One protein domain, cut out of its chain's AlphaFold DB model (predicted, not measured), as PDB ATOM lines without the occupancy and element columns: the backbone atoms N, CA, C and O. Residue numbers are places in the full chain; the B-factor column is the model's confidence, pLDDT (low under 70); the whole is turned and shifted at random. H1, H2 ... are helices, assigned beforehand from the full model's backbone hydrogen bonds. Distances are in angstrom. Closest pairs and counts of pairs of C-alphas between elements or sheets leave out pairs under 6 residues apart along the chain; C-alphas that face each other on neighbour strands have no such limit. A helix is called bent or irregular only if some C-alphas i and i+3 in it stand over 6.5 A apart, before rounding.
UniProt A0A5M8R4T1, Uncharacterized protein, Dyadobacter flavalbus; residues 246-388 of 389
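AT A GLANCE: This is residues 246 to 388 of the 389 residues of an uncharacterized protein of Dyadobacter flavalbus (UniProt A0A5M8R4T1). What is seen first? This is a rounded cluster of helices, with H1 near the middle and H2, H3 and H7 round it, each running opposite ways to H1. H4 packs on both H2 and H3, the short H5 packs on the far side of H4, and H6 runs crosswise near H1, H3 and H7. How is it made up? The printed part has 143 residues with seven named helices, H1 to H7 along the chain, and no named strand; the class is all helix. It is compact, with a radius of gyration of the C-alphas of 14.4 A and spans of 39 by 33 by 32 A.

IN THESE COORDINATES: Where is the longest helix? H3, residues 309 to 327, measures 27.0 A, from C-alpha 309 at (338.254, -40.024, 569.597) to C-alpha 327 at (322.918, -55.747, 585.352). Where are the helices before it? H1, residues 258 to 269, measures 16.0 A and is irregular, with C-alphas 264 and 267 7.2 A apart; H2, residues 282 to 294, measures 16.9 A. Which follow? H4 is residues 335 to 345, 15.7 A, H5 residues 351 to 355 and H6 residues 365 to 372. H7, residues 374 to 386, measures 19.1 A, ends at C-alpha 386 at (308.783, -37.864, 585.960) and is only just irregular, with C-alphas 379 and 382 7.0 A apart.

HOW THE PARTS SIT: What does H3 meet? With residues 313 to 320 alone it touches H4, the hub, at a steep tilt of 51 degrees, closest at the C-alphas of Met 320 and Tyr 338, 6.4 A. H3 is close to but not clearly touching H1, Phe 319 to Phe 264 being the closest C-alphas at 7.2 A. What else touches H4? H2 does with residues 288 to 292 alone, closest at the C-alphas of Ala 292 and Leu 341, 6.7 A, and H5 at those of Lys 351 and Cys 343, 5.9 A. What touches H1? H7 does, at a shallow tilt of 23 degrees, closest at the C-alphas of Ser 259 and Gln 384, 6.5 A; H2 only just does, as a hairpin with 3 pairs of C-alphas within 8 A, the closest Cys 269 and Glu 282 at 6.6 A. How do the backbones run? Every O i to N i+4 pair is within hydrogen-bond range in H2, H3, H5 and H6, against 5 of 8 in H1, 6 of 7 in H4 and 3 of 9 in H7, where 8 of 10 O i to N i+3 pairs are.

THE WHOLE: How far does it reach? The two C-alphas farthest apart, of Glu 352 and Lys 388, are 40.7 A apart. Is it unbroken? The printed part has no cut; the links H1 to H2 and H2 to H3 are long. Where is confidence low? Residues 378 to 388 are under 70 in pLDDT.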
ATOM      1  N   ILE A 246     311.219 -40.974 575.073       94.12
ATOM      2  CA  ILE A 246     312.288 -41.981 574.979       94.12
ATOM      3  C   ILE A 246     312.560 -42.630 576.339       94.12
ATOM      4  O   ILE A 246     312.736 -43.846 576.408       94.12
ATOM      5  N   SER A 247     312.557 -41.851 577.425       92.19
ATOM      6  CA  SER A 247     312.870 -42.344 578.771       92.19
ATOM      7  C   SER A 247     311.908 -43.421 579.283       92.19
ATOM      8  O   SER A 247     312.303 -44.241 580.113       92.19
ATOM      9  N   THR A 248     310.676 -43.445 578.765       90.88
ATOM     10  CA  THR A 248     309.644 -44.434 579.121       90.88
ATOM     11  C   THR A 248     309.715 -45.715 578.286       90.88
ATOM     12  O   THR A 248     309.098 -46.721 578.635       90.88
ATOM     13  N   ARG A 249     310.465 -45.710 577.176       94.94
ATOM     14  CA  ARG A 249     310.554 -46.857 576.266       94.94
ATOM     15  C   ARG A 249     311.548 -47.895 576.787       94.94
ATOM     16  O   ARG A 249     312.532 -47.583 577.455       94.94
ATOM     17  N   LYS A 250     311.301 -49.164 576.448       94.06
ATOM     18  CA  LYS A 250     312.195 -50.272 576.797       94.06
ATOM     19  C   LYS A 250     313.455 -50.229 575.929       94.06
ATOM     20  O   LYS A 250     313.366 -50.336 574.708       94.06
ATOM     21  N   ASN A 251     314.605 -50.141 576.584       95.12
ATOM     22  CA  ASN A 251     315.918 -50.278 575.967       95.12
ATOM     23  C   ASN A 251     316.109 -51.700 575.413       95.12
ATOM     24  O   ASN A 251     316.025 -52.682 576.156       95.12
ATOM     25  N   ARG A 252     316.358 -51.796 574.108       94.88
ATOM     26  CA  ARG A 252     316.576 -53.034 573.353       94.88
ATOM     27  C   ARG A 252     318.044 -53.444 573.250       94.88
ATOM     28  O   ARG A 252     318.294 -54.576 572.862       94.88
ATOM     29  N   PHE A 253     318.981 -52.561 573.592       94.75
ATOM     30  CA  PHE A 253     320.413 -52.847 573.525       94.75
ATOM     31  C   PHE A 253     320.859 -53.749 574.683       94.75
ATOM     32  O   PHE A 253     321.272 -54.877 574.461       94.75
ATOM     33  N   ASN A 254     320.722 -53.282 575.927       91.25
ATOM     34  CA  ASN A 254     321.175 -54.030 577.112       91.25
ATOM     35  C   ASN A 254     320.133 -54.103 578.239       91.25
ATOM     36  O   ASN A 254     320.416 -54.625 579.311       91.25
ATOM     37  N   GLY A 255     318.925 -53.572 578.028       88.06
ATOM     38  CA  GLY A 255     317.843 -53.628 579.012       88.06
ATOM     39  C   GLY A 255     317.955 -52.645 580.185       88.06
ATOM     40  O   GLY A 255     317.060 -52.636 581.029       88.06
ATOM     41  N   LEU A 256     318.984 -51.786 580.242       92.31
ATOM     42  CA  LEU A 256     319.033 -50.696 581.225       92.31
ATOM     43  C   LEU A 256     317.841 -49.742 581.063       92.31
ATOM     44  O   LEU A 256     317.479 -49.439 579.924       92.31
ATOM     45  N   PRO A 257     317.284 -49.176 582.150       93.31
ATOM     46  CA  PRO A 257     316.276 -48.127 582.036       93.31
ATOM     47  C   PRO A 257     316.778 -46.972 581.160       93.31
ATOM     48  O   PRO A 257     317.888 -46.474 581.365       93.31
ATOM     49  N   MET A 258     315.963 -46.513 580.205       94.06
ATOM     50  CA  MET A 258     316.371 -45.440 579.289       94.06
ATOM     51  C   MET A 258     316.704 -44.140 580.024       94.06
ATOM     52  O   MET A 258     317.585 -43.407 579.593       94.06
ATOM     53  N   SER A 259     316.085 -43.882 581.178       90.44
ATOM     54  CA  SER A 259     316.449 -42.763 582.054       90.44
ATOM     55  C   SER A 259     317.910 -42.814 582.527       90.44
ATOM     56  O   SER A 259     318.560 -41.773 582.595       90.44
ATOM     57  N   VAL A 260     318.453 -44.007 582.796       91.00
ATOM     58  CA  VAL A 260     319.863 -44.212 583.173       91.00
ATOM     59  C   VAL A 260     320.777 -44.028 581.964       91.00
ATOM     60  O   VAL A 260     321.837 -43.420 582.084       91.00
ATOM     61  N   VAL A 261     320.365 -44.511 580.788       94.12
ATOM     62  CA  VAL A 261     321.117 -44.326 579.535       94.12
ATOM     63  C   VAL A 261     321.221 -42.842 579.176       94.12
ATOM     64  O   VAL A 261     322.316 -42.345 578.918       94.12
ATOM     65  N   ILE A 262     320.097 -42.120 579.218       92.75
ATOM     66  CA  ILE A 262     320.033 -40.679 578.946       92.75
ATOM     67  C   ILE A 262     320.908 -39.914 579.939       92.75
ATOM     68  O   ILE A 262     321.724 -39.093 579.527       92.75
ATOM     69  N   ASP A 263     320.791 -40.206 581.237       89.00
ATOM     70  CA  ASP A 263     321.628 -39.577 582.262       89.00
ATOM     71  C   ASP A 263     323.115 -39.912 582.090       89.00
ATOM     72  O   ASP A 263     323.993 -39.116 582.421       89.00
ATOM     73  N   PHE A 264     323.438 -41.081 581.536       91.88
ATOM     74  CA  PHE A 264     324.820 -41.412 581.251       91.88
ATOM     75  C   PHE A 264     325.364 -40.600 580.067       91.88
ATOM     76  O   PHE A 264     326.428 -39.995 580.173       91.88
ATOM     77  N   PHE A 265     324.661 -40.546 578.942       93.75
ATOM     78  CA  PHE A 265     325.189 -39.869 577.758       93.75
ATOM     79  C   PHE A 265     324.888 -38.366 577.708       93.75
ATOM     80  O   PHE A 265     325.380 -37.679 576.825       93.75
ATOM     81  N   ASN A 266     324.165 -37.787 578.662       90.19
ATOM     82  CA  ASN A 266     323.875 -36.350 578.641       90.19
ATOM     83  C   ASN A 266     325.102 -35.429 578.546       90.19
ATOM     84  O   ASN A 266     325.017 -34.338 577.987       90.19
ATOM     85  N   ILE A 267     326.256 -35.884 579.035       89.81
ATOM     86  CA  ILE A 267     327.504 -35.132 579.005       89.81
ATOM     87  C   ILE A 267     327.953 -34.798 577.577       89.81
ATOM     88  O   ILE A 267     328.534 -33.737 577.360       89.81
ATOM     89  N   ILE A 268     327.622 -35.637 576.586       90.94
ATOM     90  CA  ILE A 268     327.950 -35.369 575.176       90.94
ATOM     91  C   ILE A 268     327.002 -34.357 574.513       90.94
ATOM     92  O   ILE A 268     327.227 -33.983 573.369       90.94
ATOM     93  N   CYS A 269     325.980 -33.883 575.232       87.56
ATOM     94  CA  CYS A 269     325.084 -32.796 574.814       87.56
ATOM     95  C   CYS A 269     325.231 -31.537 575.667       87.56
ATOM     96  O   CYS A 269     324.445 -30.611 575.524       87.56
ATOM     97  N   CYS A 270     326.190 -31.510 576.593       85.62
ATOM     98  CA  CYS A 270     326.432 -30.374 577.473       85.62
ATOM     99  C   CYS A 270     327.287 -29.318 576.751       85.62
ATOM    100  O   CYS A 270     328.499 -29.529 576.629       85.62
ATOM    101  N   PRO A 271     326.736 -28.149 576.353       82.00
ATOM    102  CA  PRO A 271     327.501 -27.148 575.604       82.00
ATOM    103  C   PRO A 271     328.655 -26.563 576.431       82.00
ATOM    104  O   PRO A 271     329.730 -26.265 575.904       82.00
ATOM    105  N   ALA A 272     328.457 -26.456 577.752       81.69
ATOM    106  CA  ALA A 272     329.477 -26.015 578.702       81.69
ATOM    107  C   ALA A 272     330.679 -26.972 578.774       81.69
ATOM    108  O   ALA A 272     331.787 -26.540 579.071       81.69
ATOM    109  N   CYS A 273     330.475 -28.244 578.432       83.88
ATOM    110  CA  CYS A 273     331.484 -29.291 578.488       83.88
ATOM    111  C   CYS A 273     332.269 -29.426 577.158       83.88
ATOM    112  O   CYS A 273     333.150 -30.280 577.030       83.88
ATOM    113  N   SER A 274     331.975 -28.599 576.144       84.31
ATOM    114  CA  SER A 274     332.444 -28.774 574.756       84.31
ATOM    115  C   SER A 274     333.964 -28.731 574.537       84.31
ATOM    116  O   SER A 274     334.462 -29.183 573.498       84.31
ATOM    117  N   ASP A 275     334.719 -28.204 575.499       84.31
ATOM    118  CA  ASP A 275     336.182 -28.175 575.457       84.31
ATOM    119  C   ASP A 275     336.832 -29.416 576.081       84.31
ATOM    120  O   ASP A 275     338.023 -29.658 575.873       84.31
ATOM    121  N   GLU A 276     336.055 -30.251 576.766       85.44
ATOM    122  CA  GLU A 276     336.552 -31.420 577.491       85.44
ATOM    123  C   GLU A 276     335.978 -32.736 576.965       85.44
ATOM    124  O   GLU A 276     336.661 -33.754 577.039       85.44
ATOM    125  N   VAL A 277     334.783 -32.730 576.371       89.12
ATOM    126  CA  VAL A 277     334.101 -33.928 575.845       89.12
ATOM    127  C   VAL A 277     333.629 -33.730 574.400       89.12
ATOM    128  O   VAL A 277     333.465 -32.591 573.954       89.12
ATOM    129  N   PRO A 278     333.435 -34.818 573.626       90.75
ATOM    130  CA  PRO A 278     332.791 -34.730 572.315       90.75
ATOM    131  C   PRO A 278     331.369 -34.157 572.436       90.75
ATOM    132  O   PRO A 278     330.724 -34.310 573.472       90.75
ATOM    133  N   GLN A 279     330.897 -33.491 571.379       91.56
ATOM    134  CA  GLN A 279     329.595 -32.813 571.359       91.56
ATOM    135  C   GLN A 279     328.705 -33.319 570.226       91.56
ATOM    136  O   GLN A 279     329.155 -33.404 569.076       91.56
ATOM    137  N   LEU A 280     327.448 -33.594 570.560       91.62
ATOM    138  CA  LEU A 280     326.347 -33.824 569.633       91.62
ATOM    139  C   LEU A 280     325.363 -32.659 569.671       91.62
ATOM    140  O   LEU A 280     325.216 -31.992 570.695       91.62
ATOM    141  N   SER A 281     324.680 -32.442 568.548       90.62
ATOM    142  CA  SER A 281     323.469 -31.627 568.553       90.62
ATOM    143  C   SER A 281     322.354 -32.361 569.307       90.62
ATOM    144  O   SER A 281     322.376 -33.588 569.431       90.62
ATOM    145  N   GLU A 282     321.352 -31.621 569.779       89.62
ATOM    146  CA  GLU A 282     320.170 -32.201 570.427       89.62
ATOM    147  C   GLU A 282     319.473 -33.232 569.519       89.62
ATOM    148  O   GLU A 282     319.134 -34.330 569.961       89.62
ATOM    149  N   ILE A 283     319.350 -32.921 568.225       91.56
ATOM    150  CA  ILE A 283     318.730 -33.789 567.213       91.56
ATOM    151  C   ILE A 283     319.534 -35.082 567.030       91.56
ATOM    152  O   ILE A 283     318.967 -36.176 567.015       91.56
ATOM    153  N   ASP A 284     320.857 -34.974 566.912       94.12
ATOM    154  CA  ASP A 284     321.732 -36.136 566.746       94.12
ATOM    155  C   ASP A 284     321.750 -37.016 567.996       94.12
ATOM    156  O   ASP A 284     321.846 -38.237 567.898       94.12
ATOM    157  N   PHE A 285     321.612 -36.421 569.178       94.50
ATOM    158  CA  PHE A 285     321.510 -37.176 570.418       94.50
ATOM    159  C   PHE A 285     320.212 -37.972 570.517       94.50
ATOM    160  O   PHE A 285     320.242 -39.158 570.840       94.50
ATOM    161  N   ILE A 286     319.077 -37.351 570.188       94.81
ATOM    162  CA  ILE A 286     317.791 -38.048 570.081       94.81
ATOM    163  C   ILE A 286     317.890 -39.205 569.087       94.81
ATOM    164  O   ILE A 286     317.472 -40.323 569.393       94.81
ATOM    165  N   ARG A 287     318.479 -38.949 567.914       95.31
ATOM    166  CA  ARG A 287     318.683 -39.959 566.873       95.31
ATOM    167  C   ARG A 287     319.543 -41.112 567.373       95.31
ATOM    168  O   ARG A 287     319.160 -42.265 567.205       95.31
ATOM    169  N   PHE A 288     320.653 -40.808 568.042       96.31
ATOM    170  CA  PHE A 288     321.508 -41.810 568.668       96.31
ATOM    171  C   PHE A 288     320.714 -42.685 569.641       96.31
ATOM    172  O   PHE A 288     320.771 -43.906 569.541       96.31
ATOM    173  N   LEU A 289     319.924 -42.090 570.539       96.69
ATOM    174  CA  LEU A 289     319.133 -42.849 571.509       96.69
ATOM    175  C   LEU A 289     318.102 -43.766 570.834       96.69
ATOM    176  O   LEU A 289     317.960 -44.929 571.217       96.69
ATOM    177  N   LYS A 290     317.398 -43.254 569.821       96.44
ATOM    178  CA  LYS A 290     316.378 -43.992 569.065       96.44
ATOM    179  C   LYS A 290     316.968 -45.173 568.295       96.44
ATOM    180  O   LYS A 290     316.504 -46.301 568.449       96.44
ATOM    181  N   VAL A 291     318.025 -44.941 567.525       96.25
ATOM    182  CA  VAL A 291     318.658 -45.991 566.719       96.25
ATOM    183  C   VAL A 291     319.363 -47.002 567.624       96.25
ATOM    184  O   VAL A 291     319.048 -48.191 567.599       96.25
ATOM    185  N   ALA A 292     320.244 -46.526 568.505       96.12
ATOM    186  CA  ALA A 292     321.160 -47.386 569.241       96.12
ATOM    187  C   ALA A 292     320.494 -48.173 570.379       96.12
ATOM    188  O   ALA A 292     320.911 -49.289 570.676       96.12
ATOM    189  N   PHE A 293     319.454 -47.618 571.015       97.06
ATOM    190  CA  PHE A 293     318.813 -48.249 572.176       97.06
ATOM    191  C   PHE A 293     317.358 -48.643 571.945       97.06
ATOM    192  O   PHE A 293     316.861 -49.511 572.661       97.06
ATOM    193  N   LEU A 294     316.653 -48.049 570.980       95.94
ATOM    194  CA  LEU A 294     315.255 -48.398 570.690       95.94
ATOM    195  C   LEU A 294     315.100 -49.233 569.411       95.94
ATOM    196  O   LEU A 294     314.008 -49.751 569.160       95.94
ATOM    197  N   GLY A 295     316.195 -49.444 568.669       92.38
ATOM    198  CA  GLY A 295     316.239 -50.263 567.460       92.38
ATOM    199  C   GLY A 295     315.470 -49.642 566.298       92.38
ATOM    200  O   GLY A 295     314.810 -50.368 565.558       92.38
ATOM    201  N   GLU A 296     315.473 -48.313 566.204       93.69
ATOM    202  CA  GLU A 296     314.984 -47.604 565.020       93.69
ATOM    203  C   GLU A 296     316.001 -47.704 563.878       93.69
ATOM    204  O   GLU A 296     317.192 -47.918 564.109       93.69
ATOM    205  N   GLU A 297     315.527 -47.587 562.639       91.12
ATOM    206  CA  GLU A 297     316.386 -47.730 561.465       91.12
ATOM    207  C   GLU A 297     317.384 -46.576 561.352       91.12
ATOM    208  O   GLU A 297     317.089 -45.416 561.647       91.12
ATOM    209  N   MET A 298     318.595 -46.918 560.920       89.06
ATOM    210  CA  MET A 298     319.692 -45.976 560.804       89.06
ATOM    211  C   MET A 298     319.837 -45.492 559.363       89.06
ATOM    212  O   MET A 298     320.302 -46.234 558.503       89.06
ATOM    213  N   GLU A 299     319.497 -44.230 559.114       85.62
ATOM    214  CA  GLU A 299     319.660 -43.623 557.785       85.62
ATOM    215  C   GLU A 299     321.128 -43.292 557.470       85.62
ATOM    216  O   GLU A 299     321.605 -43.520 556.360       85.62
ATOM    217  N   ALA A 300     321.859 -42.750 558.449       91.38
ATOM    218  CA  ALA A 300     323.251 -42.334 558.297       91.38
ATOM    219  C   ALA A 300     323.990 -42.319 559.639       91.38
ATOM    220  O   ALA A 300     323.378 -42.158 560.700       91.38
ATOM    221  N   LYS A 301     325.322 -42.465 559.588       93.75
ATOM    222  CA  LYS A 301     326.190 -42.352 560.770       93.75
ATOM    223  C   LYS A 301     326.169 -40.933 561.325       93.75
ATOM    224  O   LYS A 301     326.111 -39.955 560.587       93.75
ATOM    225  N   ILE A 302     326.223 -40.838 562.648       94.31
ATOM    226  CA  ILE A 302     326.178 -39.575 563.375       94.31
ATOM    227  C   ILE A 302     327.590 -38.998 563.467       94.31
ATOM    228  O   ILE A 302     328.556 -39.699 563.788       94.31
ATOM    229  N   LYS A 303     327.714 -37.694 563.218       92.94
ATOM    230  CA  LYS A 303     328.987 -36.978 563.275       92.94
ATOM    231  C   LYS A 303     329.057 -36.078 564.504       92.94
ATOM    232  O   LYS A 303     328.188 -35.244 564.739       92.94
ATOM    233  N   PHE A 304     330.145 -36.190 565.261       88.75
ATOM    234  CA  PHE A 304     330.429 -35.254 566.348       88.75
ATOM    235  C   PHE A 304     330.835 -33.880 565.805       88.75
ATOM    236  O   PHE A 304     331.676 -33.787 564.911       88.75
ATOM    237  N   HIS A 305     330.324 -32.808 566.419       80.81
ATOM    238  CA  HIS A 305     330.717 -31.431 566.086       80.81
ATOM    239  C   HIS A 305     332.203 -31.175 566.394       80.81
ATOM    240  O   HIS A 305     332.904 -30.501 565.642       80.81
ATOM    241  N   LYS A 306     332.705 -31.760 567.489       79.00
ATOM    242  CA  LYS A 306     334.126 -31.801 567.864       79.00
ATOM    243  C   LYS A 306     334.509 -33.251 568.158       79.00
ATOM    244  O   LYS A 306     334.209 -33.764 569.237       79.00
ATOM    245  N   ASN A 307     335.152 -33.924 567.205       78.69
ATOM    246  CA  ASN A 307     335.510 -35.332 567.372       78.69
ATOM    247  C   ASN A 307     336.727 -35.493 568.302       78.69
ATOM    248  O   ASN A 307     337.852 -35.150 567.940       78.69
ATOM    249  N   ARG A 308     336.503 -36.029 569.508       86.81
ATOM    250  CA  ARG A 308     337.550 -36.366 570.487       86.81
ATOM    251  C   ARG A 308     337.603 -37.877 570.670       86.81
ATOM    252  O   ARG A 308     337.049 -38.414 571.628       86.81
ATOM    253  N   ILE A 309     338.272 -38.557 569.741       89.19
ATOM    254  CA  ILE A 309     338.254 -40.024 569.597       89.19
ATOM    255  C   ILE A 309     338.532 -40.749 570.923       89.19
ATOM    256  O   ILE A 309     337.749 -41.608 571.322       89.19
ATOM    257  N   MET A 310     339.604 -40.386 571.637       88.12
ATOM    258  CA  MET A 310     339.989 -41.075 572.880       88.12
ATOM    259  C   MET A 310     338.955 -40.911 573.994       88.12
ATOM    260  O   MET A 310     338.584 -41.883 574.639       88.12
ATOM    261  N   ILE A 311     338.423 -39.701 574.165       89.81
ATOM    262  CA  ILE A 311     337.425 -39.407 575.204       89.81
ATOM    263  C   ILE A 311     336.090 -40.068 574.865       89.81
ATOM    264  O   ILE A 311     335.400 -40.572 575.741       89.81
ATOM    265  N   THR A 312     335.737 -40.120 573.580       92.56
ATOM    266  CA  THR A 312     334.531 -40.822 573.125       92.56
ATOM    267  C   THR A 312     334.627 -42.310 573.462       92.56
ATOM    268  O   THR A 312     333.720 -42.856 574.077       92.56
ATOM    269  N   ARG A 313     335.760 -42.958 573.157       93.06
ATOM    270  CA  ARG A 313     336.003 -44.361 573.539       93.06
ATOM    271  C   ARG A 313     335.912 -44.567 575.047       93.06
ATOM    272  O   ARG A 313     335.284 -45.522 575.493       93.06
ATOM    273  N   GLU A 314     336.489 -43.649 575.817       92.31
ATOM    274  CA  GLU A 314     336.448 -43.677 577.277       92.31
ATOM    275  C   GLU A 314     335.007 -43.630 577.811       92.31
ATOM    276  O   GLU A 314     334.653 -44.439 578.665       92.31
ATOM    277  N   ILE A 315     334.158 -42.743 577.278       93.50
ATOM    278  CA  ILE A 315     332.738 -42.632 577.655       93.50
ATOM    279  C   ILE A 315     332.010 -43.960 577.429       93.50
ATOM    280  O   ILE A 315     331.327 -44.445 578.330       93.50
ATOM    281  N   PHE A 316     332.182 -44.580 576.261       95.38
ATOM    282  CA  PHE A 316     331.519 -45.847 575.937       95.38
ATOM    283  C   PHE A 316     332.067 -47.022 576.764       95.38
ATOM    284  O   PHE A 316     331.295 -47.872 577.205       95.38
ATOM    285  N   HIS A 317     333.370 -47.048 577.056       94.38
ATOM    286  CA  HIS A 317     333.957 -48.053 577.943       94.38
ATOM    287  C   HIS A 317     333.455 -47.911 579.393       94.38
ATOM    288  O   HIS A 317     333.136 -48.904 580.055       94.38
ATOM    289  N   GLN A 318     333.322 -46.679 579.894       93.06
ATOM    290  CA  GLN A 318     332.729 -46.440 581.210       93.06
ATOM    291  C   GLN A 318     331.238 -46.806 581.234       93.06
ATOM    292  O   GLN A 318     330.771 -47.367 582.227       93.06
ATOM    293  N   PHE A 319     330.497 -46.562 580.146       94.56
ATOM    294  CA  PHE A 319     329.109 -47.012 580.020       94.56
ATOM    295  C   PHE A 319     329.001 -48.538 580.091       94.56
ATOM    296  O   PHE A 319     328.173 -49.054 580.840       94.56
ATOM    297  N   MET A 320     329.871 -49.259 579.375       94.50
ATOM    298  CA  MET A 320     329.971 -50.721 579.446       94.50
ATOM    299  C   MET A 320     330.221 -51.182 580.882       94.50
ATOM    300  O   MET A 320     329.470 -51.997 581.410       94.50
ATOM    301  N   SER A 321     331.225 -50.605 581.543       91.12
ATOM    302  CA  SER A 321     331.588 -50.960 582.918       91.12
ATOM    303  C   SER A 321     330.426 -50.746 583.896       91.12
ATOM    304  O   SER A 321     330.132 -51.625 584.709       91.12
ATOM    305  N   LYS A 322     329.708 -49.615 583.787       90.62
ATOM    306  CA  LYS A 322     328.517 -49.346 584.611       90.62
ATOM    307  C   LYS A 322     327.362 -50.290 584.282       90.62
ATOM    308  O   LYS A 322     326.685 -50.738 585.200       90.62
ATOM    309  N   SER A 323     327.152 -50.618 583.009       91.12
ATOM    310  CA  SER A 323     326.083 -51.526 582.574       91.12
ATOM    311  C   SER A 323     326.302 -52.944 583.095       91.12
ATOM    312  O   SER A 323     325.381 -53.538 583.648       91.12
ATOM    313  N   ILE A 324     327.536 -53.450 583.002       90.06
ATOM    314  CA  ILE A 324     327.937 -54.758 583.535       90.06
ATOM    315  C   ILE A 324     327.672 -54.827 585.040       90.06
ATOM    316  O   ILE A 324     327.053 -55.780 585.507       90.06
ATOM    317  N   HIS A 325     328.092 -53.801 585.786       87.56
ATOM    318  CA  HIS A 325     327.868 -53.735 587.229       87.56
ATOM    319  C   HIS A 325     326.377 -53.636 587.580       87.56
ATOM    320  O   HIS A 325     325.912 -54.292 588.503       87.56
ATOM    321  N   TYR A 326     325.613 -52.809 586.865       87.69
ATOM    322  CA  TYR A 326     324.193 -52.597 587.152       87.69
ATOM    323  C   TYR A 326     323.349 -53.849 586.877       87.69
ATOM    324  O   TYR A 326     322.417 -54.146 587.620       87.69
ATOM    325  N   LEU A 327     323.674 -54.580 585.811       88.69
ATOM    326  CA  LEU A 327     322.918 -55.747 585.352       88.69
ATOM    327  C   LEU A 327     323.497 -57.084 585.844       88.69
ATOM    328  O   LEU A 327     322.935 -58.130 585.534       88.69
ATOM    329  N   ASN A 328     324.599 -57.064 586.604       87.19
ATOM    330  CA  ASN A 328     325.345 -58.253 587.037       87.19
ATOM    331  C   ASN A 328     325.737 -59.185 585.872       87.19
ATOM    332  O   ASN A 328     325.639 -60.408 585.976       87.19
ATOM    333  N   LEU A 329     326.163 -58.606 584.746       84.25
ATOM    334  CA  LEU A 329     326.575 -59.370 583.564       84.25
ATOM    335  C   LEU A 329     328.002 -59.927 583.726       84.25
ATOM    336  O   LEU A 329     328.827 -59.334 584.427       84.25
ATOM    337  N   PRO A 330     328.345 -61.040 583.056       81.69
ATOM    338  CA  PRO A 330     329.727 -61.504 582.989       81.69
ATOM    339  C   PRO A 330     330.592 -60.503 582.206       81.69
ATOM    340  O   PRO A 330     330.203 -60.049 581.137       81.69
ATOM    341  N   GLN A 331     331.787 -60.170 582.711       74.25
ATOM    342  CA  GLN A 331     332.704 -59.223 582.047       74.25
ATOM    343  C   GLN A 331     333.252 -59.737 580.708       74.25
ATOM    344  O   GLN A 331     333.566 -58.954 579.812       74.25
ATOM    345  N   THR A 332     333.405 -61.051 580.570       76.50
ATOM    346  CA  THR A 332     333.982 -61.683 579.381       76.50
ATOM    347  C   THR A 332     333.055 -61.557 578.175       76.50
ATOM    348  O   THR A 332     331.901 -61.971 578.237       76.50
ATOM    349  N   GLY A 333     333.580 -61.032 577.064       74.06
ATOM    350  CA  GLY A 333     332.891 -60.982 575.766       74.06
ATOM    351  C   GLY A 333     331.946 -59.794 575.557       74.06
ATOM    352  O   GLY A 333     331.511 -59.570 574.437       74.06
ATOM    353  N   GLN A 334     331.679 -58.989 576.589       81.00
ATOM    354  CA  GLN A 334     330.765 -57.842 576.491       81.00
ATOM    355  C   GLN A 334     331.351 -56.664 575.701       81.00
ATOM    356  O   GLN A 334     330.609 -55.856 575.159       81.00
ATOM    357  N   SER A 335     332.677 -56.547 575.597       88.00
ATOM    358  CA  SER A 335     333.317 -55.401 574.937       88.00
ATOM    359  C   SER A 335     332.921 -55.242 573.471       88.00
ATOM    360  O   SER A 335     332.792 -54.114 573.003       88.00
ATOM    361  N   GLU A 336     332.690 -56.340 572.752       92.75
ATOM    362  CA  GLU A 336     332.384 -56.292 571.323       92.75
ATOM    363  C   GLU A 336     331.055 -55.586 571.023       92.75
ATOM    364  O   GLU A 336     330.991 -54.778 570.093       92.75
ATOM    365  N   GLU A 337     330.019 -55.819 571.831       92.50
ATOM    366  CA  GLU A 337     328.709 -55.181 571.656       92.50
ATOM    367  C   GLU A 337     328.792 -53.663 571.864       92.50
ATOM    368  O   GLU A 337     328.234 -52.891 571.088       92.50
ATOM    369  N   TYR A 338     329.558 -53.210 572.860       95.00
ATOM    370  CA  TYR A 338     329.706 -51.782 573.168       95.00
ATOM    371  C   TYR A 338     330.686 -51.074 572.224       95.00
ATOM    372  O   TYR A 338     330.540 -49.879 571.965       95.00
ATOM    373  N   ILE A 339     331.663 -51.797 571.667       95.56
ATOM    374  CA  ILE A 339     332.482 -51.297 570.556       95.56
ATOM    375  C   ILE A 339     331.608 -51.120 569.312       95.56
ATOM    376  O   ILE A 339     331.703 -50.086 568.653       95.56
ATOM    377  N   SER A 340     330.737 -52.087 569.014       95.38
ATOM    378  CA  SER A 340     329.808 -52.014 567.877       95.38
ATOM    379  C   SER A 340     328.800 -50.874 568.069       95.38
ATOM    380  O   SER A 340     328.604 -50.071 567.163       95.38
ATOM    381  N   LEU A 341     328.307 -50.664 569.298       95.44
ATOM    382  CA  LEU A 341     327.490 -49.500 569.663       95.44
ATOM    383  C   LEU A 341     328.152 -48.167 569.269       95.44
ATOM    384  O   LEU A 341     327.468 -47.260 568.805       95.44
ATOM    385  N   LEU A 342     329.474 -48.036 569.408       96.00
ATOM    386  CA  LEU A 342     330.208 -46.842 568.980       96.00
ATOM    387  C   LEU A 342     330.464 -46.826 567.462       96.00
ATOM    388  O   LEU A 342     330.204 -45.825 566.797       96.00
ATOM    389  N   CYS A 343     330.999 -47.913 566.910       95.94
ATOM    390  CA  CYS A 343     331.458 -47.974 565.520       95.94
ATOM    391  C   CYS A 343     330.322 -47.968 564.494       95.94
ATOM    392  O   CYS A 343     330.492 -47.421 563.399       95.94
ATOM    393  N   ASP A 344     329.178 -48.556 564.828       95.81
ATOM    394  CA  ASP A 344     328.049 -48.666 563.907       95.81
ATOM    395  C   ASP A 344     327.292 -47.343 563.821       95.81
ATOM    396  O   ASP A 344     326.896 -46.951 562.728       95.81
ATOM    397  N   HIS A 345     327.211 -46.596 564.926       96.00
ATOM    398  CA  HIS A 345     326.397 -45.382 565.024       96.00
ATOM    399  C   HIS A 345     327.153 -44.083 564.715       96.00
ATOM    400  O   HIS A 345     326.513 -43.098 564.350       96.00
ATOM    401  N   PHE A 346     328.488 -44.054 564.823       96.25
ATOM    402  CA  PHE A 346     329.273 -42.819 564.686       96.25
ATOM    403  C   PHE A 346     330.334 -42.863 563.584       96.25
ATOM    404  O   PHE A 346     330.997 -43.874 563.342       96.25
ATOM    405  N   GLU A 347     330.540 -41.719 562.931       94.62
ATOM    406  CA  GLU A 347     331.609 -41.534 561.950       94.62
ATOM    407  C   GLU A 347     332.997 -41.445 562.605       94.62
ATOM    408  O   GLU A 347     333.172 -40.883 563.687       94.62
ATOM    409  N   GLY A 348     334.023 -41.944 561.907       91.69
ATOM    410  CA  GLY A 348     335.423 -41.823 562.331       91.69
ATOM    411  C   GLY A 348     335.910 -42.890 563.321       91.69
ATOM    412  O   GLY A 348     337.022 -42.767 563.836       91.69
ATOM    413  N   PHE A 349     335.120 -43.941 563.570       93.50
ATOM    414  CA  PHE A 349     335.484 -45.056 564.449       93.50
ATOM    415  C   PHE A 349     335.550 -46.379 563.678       93.50
ATOM    416  O   PHE A 349     334.533 -46.972 563.335       93.50
ATOM    417  N   GLU A 350     336.764 -46.875 563.442       93.81
ATOM    418  CA  GLU A 350     336.999 -48.206 562.862       93.81
ATOM    419  C   GLU A 350     337.005 -49.278 563.961       93.81
ATOM    420  O   GLU A 350     337.610 -49.063 565.018       93.81
ATOM    421  N   LYS A 351     336.369 -50.435 563.712       93.12
ATOM    422  CA  LYS A 351     336.175 -51.500 564.716       93.12
ATOM    423  C   LYS A 351     337.502 -52.007 565.290       93.12
ATOM    424  O   LYS A 351     337.676 -51.977 566.505       93.12
ATOM    425  N   GLU A 352     338.474 -52.356 564.446       92.25
ATOM    426  CA  GLU A 352     339.791 -52.848 564.890       92.25
ATOM    427  C   GLU A 352     340.565 -51.814 565.723       92.25
ATOM    428  O   GLU A 352     341.011 -52.093 566.837       92.25
ATOM    429  N   LYS A 353     340.686 -50.576 565.221       91.12
ATOM    430  CA  LYS A 353     341.399 -49.499 565.934       91.12
ATOM    431  C   LYS A 353     340.737 -49.150 567.264       91.12
ATOM    432  O   LYS A 353     341.423 -48.744 568.207       91.12
ATOM    433  N   THR A 354     339.411 -49.245 567.313       92.06
ATOM    434  CA  THR A 354     338.620 -48.968 568.509       92.06
ATOM    435  C   THR A 354     338.779 -50.087 569.523       92.06
ATOM    436  O   THR A 354     339.093 -49.776 570.664       92.06
ATOM    437  N   ALA A 355     338.699 -51.353 569.107       91.69
ATOM    438  CA  ALA A 355     338.909 -52.509 569.975       91.69
ATOM    439  C   ALA A 355     340.267 -52.470 570.692       91.69
ATOM    440  O   ALA A 355     340.327 -52.638 571.907       91.69
ATOM    441  N   ASN A 356     341.339 -52.119 569.975       88.94
ATOM    442  CA  ASN A 356     342.689 -52.034 570.546       88.94
ATOM    443  C   ASN A 356     342.853 -50.945 571.625       88.94
ATOM    444  O   ASN A 356     343.815 -50.976 572.387       88.94
ATOM    445  N   ASN A 357     341.942 -49.969 571.686       87.94
ATOM    446  CA  ASN A 357     342.019 -48.820 572.592       87.94
ATOM    447  C   ASN A 357     340.710 -48.597 573.368       87.94
ATOM    448  O   ASN A 357     340.448 -47.485 573.831       87.94
ATOM    449  N   PHE A 358     339.864 -49.624 573.491       90.75
ATOM    450  CA  PHE A 358     338.587 -49.532 574.194       90.75
ATOM    451  C   PHE A 358     338.793 -49.743 575.694       90.75
ATOM    452  O   PHE A 358     338.548 -50.820 576.232       90.75
ATOM    453  N   ARG A 359     339.322 -48.717 576.362       86.50
ATOM    454  CA  ARG A 359     339.662 -48.737 577.788       86.50
ATOM    455  C   ARG A 359     339.464 -47.363 578.421       86.50
ATOM    456  O   ARG A 359     339.471 -46.348 577.727       86.50
ATOM    457  N   THR A 360     339.354 -47.332 579.743       81.62
ATOM    458  CA  THR A 360     339.402 -46.096 580.531       81.62
ATOM    459  C   THR A 360     340.765 -45.974 581.194       81.62
ATOM    460  O   THR A 360     341.187 -46.887 581.898       81.62
ATOM    461  N   GLU A 361     341.455 -44.860 580.953       74.88
ATOM    462  CA  GLU A 361     342.764 -44.580 581.562       74.88
ATOM    463  C   GLU A 361     342.621 -43.885 582.925       74.88
ATOM    464  O   GLU A 361     343.404 -44.157 583.833       74.88
ATOM    465  N   ASP A 362     341.588 -43.051 583.100       75.81
ATOM    466  CA  ASP A 362     341.272 -42.381 584.364       75.81
ATOM    467  C   ASP A 362     339.778 -42.501 584.705       75.81
ATOM    468  O   ASP A 362     338.936 -41.721 584.259       75.81
ATOM    469  N   ASN A 363     339.448 -43.463 585.571       70.19
ATOM    470  CA  ASN A 363     338.072 -43.708 586.015       70.19
ATOM    471  C   ASN A 363     337.436 -42.507 586.734       70.19
ATOM    472  O   ASN A 363     336.216 -42.448 586.843       70.19
ATOM    473  N   LYS A 364     338.229 -41.547 587.231       79.25
ATOM    474  CA  LYS A 364     337.712 -40.387 587.970       79.25
ATOM    475  C   LYS A 364     337.410 -39.200 587.069       79.25
ATOM    476  O   LYS A 364     336.708 -38.292 587.507       79.25
ATOM    477  N   ARG A 365     337.904 -39.183 585.830       82.81
ATOM    478  CA  ARG A 365     337.781 -38.024 584.940       82.81
ATOM    479  C   ARG A 365     336.329 -37.683 584.616       82.81
ATOM    480  O   ARG A 365     335.929 -36.536 584.791       82.81
ATOM    481  N   LEU A 366     335.534 -38.657 584.160       82.44
ATOM    482  CA  LEU A 366     334.122 -38.419 583.831       82.44
ATOM    483  C   LEU A 366     333.281 -38.109 585.069       82.44
ATOM    484  O   LEU A 366     332.405 -37.253 584.994       82.44
ATOM    485  N   ASP A 367     333.551 -38.749 586.205       83.94
ATOM    486  CA  ASP A 367     332.843 -38.439 587.451       83.94
ATOM    487  C   ASP A 367     333.190 -37.028 587.952       83.94
ATOM    488  O   ASP A 367     332.305 -36.290 588.382       83.94
ATOM    489  N   LYS A 368     334.454 -36.607 587.823       86.38
ATOM    490  CA  LYS A 368     334.876 -35.231 588.098       86.38
ATOM    491  C   LYS A 368     334.166 -34.246 587.171       86.38
ATOM    492  O   LYS A 368     333.550 -33.316 587.668       86.38
ATOM    493  N   LEU A 369     334.160 -34.494 585.861       84.62
ATOM    494  CA  LEU A 369     333.443 -33.660 584.890       84.62
ATOM    495  C   LEU A 369     331.950 -33.546 585.223       84.62
ATOM    496  O   LEU A 369     331.392 -32.456 585.221       84.62
ATOM    497  N   ARG A 370     331.290 -34.658 585.554       83.69
ATOM    498  CA  ARG A 370     329.876 -34.641 585.956       83.69
ATOM    499  C   ARG A 370     329.631 -33.827 587.220       83.69
ATOM    500  O   ARG A 370     328.570 -33.223 587.338       83.69
ATOM    501  N   ASN A 371     330.570 -33.838 588.162       84.94
ATOM    502  CA  ASN A 371     330.478 -33.039 589.378       84.94
ATOM    503  C   ASN A 371     330.738 -31.555 589.097       84.94
ATOM    504  O   ASN A 371     329.977 -30.716 589.575       84.94
ATOM    505  N   ASP A 372     331.751 -31.247 588.287       83.88
ATOM    506  CA  ASP A 372     332.140 -29.886 587.913       83.88
ATOM    507  C   ASP A 372     331.028 -29.190 587.103       83.88
ATOM    508  O   ASP A 372     330.745 -28.018 587.331       83.88
ATOM    509  N   TYR A 373     330.337 -29.931 586.228       83.00
ATOM    510  CA  TYR A 373     329.222 -29.448 585.395       83.00
ATOM    511  C   TYR A 373     327.846 -29.923 585.887       83.00
ATOM    512  O   TYR A 373     326.887 -30.015 585.118       83.00
ATOM    513  N   LYS A 374     327.722 -30.273 587.174       82.31
ATOM    514  CA  LYS A 374     326.494 -30.869 587.727       82.31
ATOM    515  C   LYS A 374     325.271 -29.996 587.463       82.31
ATOM    516  O   LYS A 374     324.219 -30.519 587.116       82.31
ATOM    517  N   THR A 375     325.394 -28.682 587.616       75.25
ATOM    518  CA  THR A 375     324.319 -27.702 587.397       75.25
ATOM    519  C   THR A 375     323.875 -27.608 585.939       75.25
ATOM    520  O   THR A 375     322.692 -27.449 585.657       75.25
ATOM    521  N   GLU A 376     324.800 -27.772 585.007       75.50
ATOM    522  CA  GLU A 376     324.574 -27.732 583.568       75.50
ATOM    523  C   GLU A 376     324.020 -29.054 583.049       75.50
ATOM    524  O   GLU A 376     323.373 -29.060 582.013       75.50
ATOM    525  N   LEU A 377     324.233 -30.156 583.773       76.56
ATOM    526  CA  LEU A 377     323.647 -31.473 583.500       76.56
ATOM    527  C   LEU A 377     322.293 -31.674 584.210       76.56
ATOM    528  O   LEU A 377     321.503 -32.537 583.824       76.56
ATOM    529  N   GLN A 378     321.975 -30.845 585.215       66.75
ATOM    530  CA  GLN A 378     320.720 -30.902 585.980       66.75
ATOM    531  C   GLN A 378     319.467 -30.666 585.135       66.75
ATOM    532  O   GLN A 378     318.374 -31.035 585.570       66.75
ATOM    533  N   PHE A 379     319.588 -30.109 583.925       64.75
ATOM    534  CA  PHE A 379     318.435 -29.901 583.049       64.75
ATOM    535  C   PHE A 379     317.709 -31.198 582.681       64.75
ATOM    536  O   PHE A 379     316.617 -31.075 582.139       64.75
ATOM    537  N   LEU A 380     318.255 -32.384 582.995       60.62
ATOM    538  CA  LEU A 380     317.642 -33.708 582.816       60.62
ATOM    539  C   LEU A 380     317.113 -34.353 584.108       60.62
ATOM    540  O   LEU A 380     316.478 -35.404 584.041       60.62
ATOM    541  N   GLN A 381     317.273 -33.722 585.281       61.41
ATOM    542  CA  GLN A 381     316.680 -34.214 586.539       61.41
ATOM    543  C   GLN A 381     315.146 -34.312 586.481       61.41
ATOM    544  O   GLN A 381     314.547 -35.102 587.214       61.41
ATOM    545  N   PHE A 382     314.496 -33.566 585.578       66.69
ATOM    546  CA  PHE A 382     313.054 -33.693 585.354       66.69
ATOM    547  C   PHE A 382     312.670 -35.094 584.854       66.69
ATOM    548  O   PHE A 382     311.636 -35.603 585.266       66.69
ATOM    549  N   ILE A 383     313.521 -35.757 584.057       62.28
ATOM    550  CA  ILE A 383     313.267 -37.112 583.541       62.28
ATOM    551  C   ILE A 383     313.273 -38.124 584.690       62.28
ATOM    552  O   ILE A 383     312.376 -38.955 584.803       62.28
ATOM    553  N   GLN A 384     314.245 -38.020 585.599       61.66
ATOM    554  CA  GLN A 384     314.330 -38.900 586.770       61.66
ATOM    555  C   GLN A 384     313.165 -38.701 587.749       61.66
ATOM    556  O   GLN A 384     312.809 -39.630 588.471       61.66
ATOM    557  N   THR A 385     312.592 -37.497 587.787       60.53
ATOM    558  CA  THR A 385     311.448 -37.172 588.648       60.53
ATOM    559  C   THR A 385     310.135 -37.641 588.020       60.53
ATOM    560  O   THR A 385     309.301 -38.203 588.720       60.53
ATOM    561  N   ALA A 386     309.982 -37.482 586.703       58.19
ATOM    562  CA  ALA A 386     308.783 -37.864 585.960       58.19
ATOM    563  C   ALA A 386     308.600 -39.386 585.823       58.19
ATOM    564  O   ALA A 386     307.474 -39.851 585.797       58.19
ATOM    565  N   VAL A 387     309.686 -40.166 585.767       57.34
ATOM    566  CA  VAL A 387     309.625 -41.641 585.654       57.34
ATOM    567  C   VAL A 387     309.363 -42.337 587.005       57.34
ATOM    568  O   VAL A 387     309.070 -43.528 587.042       57.34
ATOM    569  N   LYS A 388     309.492 -41.624 588.134       52.84
ATOM    570  CA  LYS A 388     309.227 -42.162 589.486       52.84
ATOM    571  C   LYS A 388     307.772 -42.005 589.944       52.84
ATOM    572  O   LYS A 388     307.430 -42.551 590.992       52.84
TER     573      LYS A 388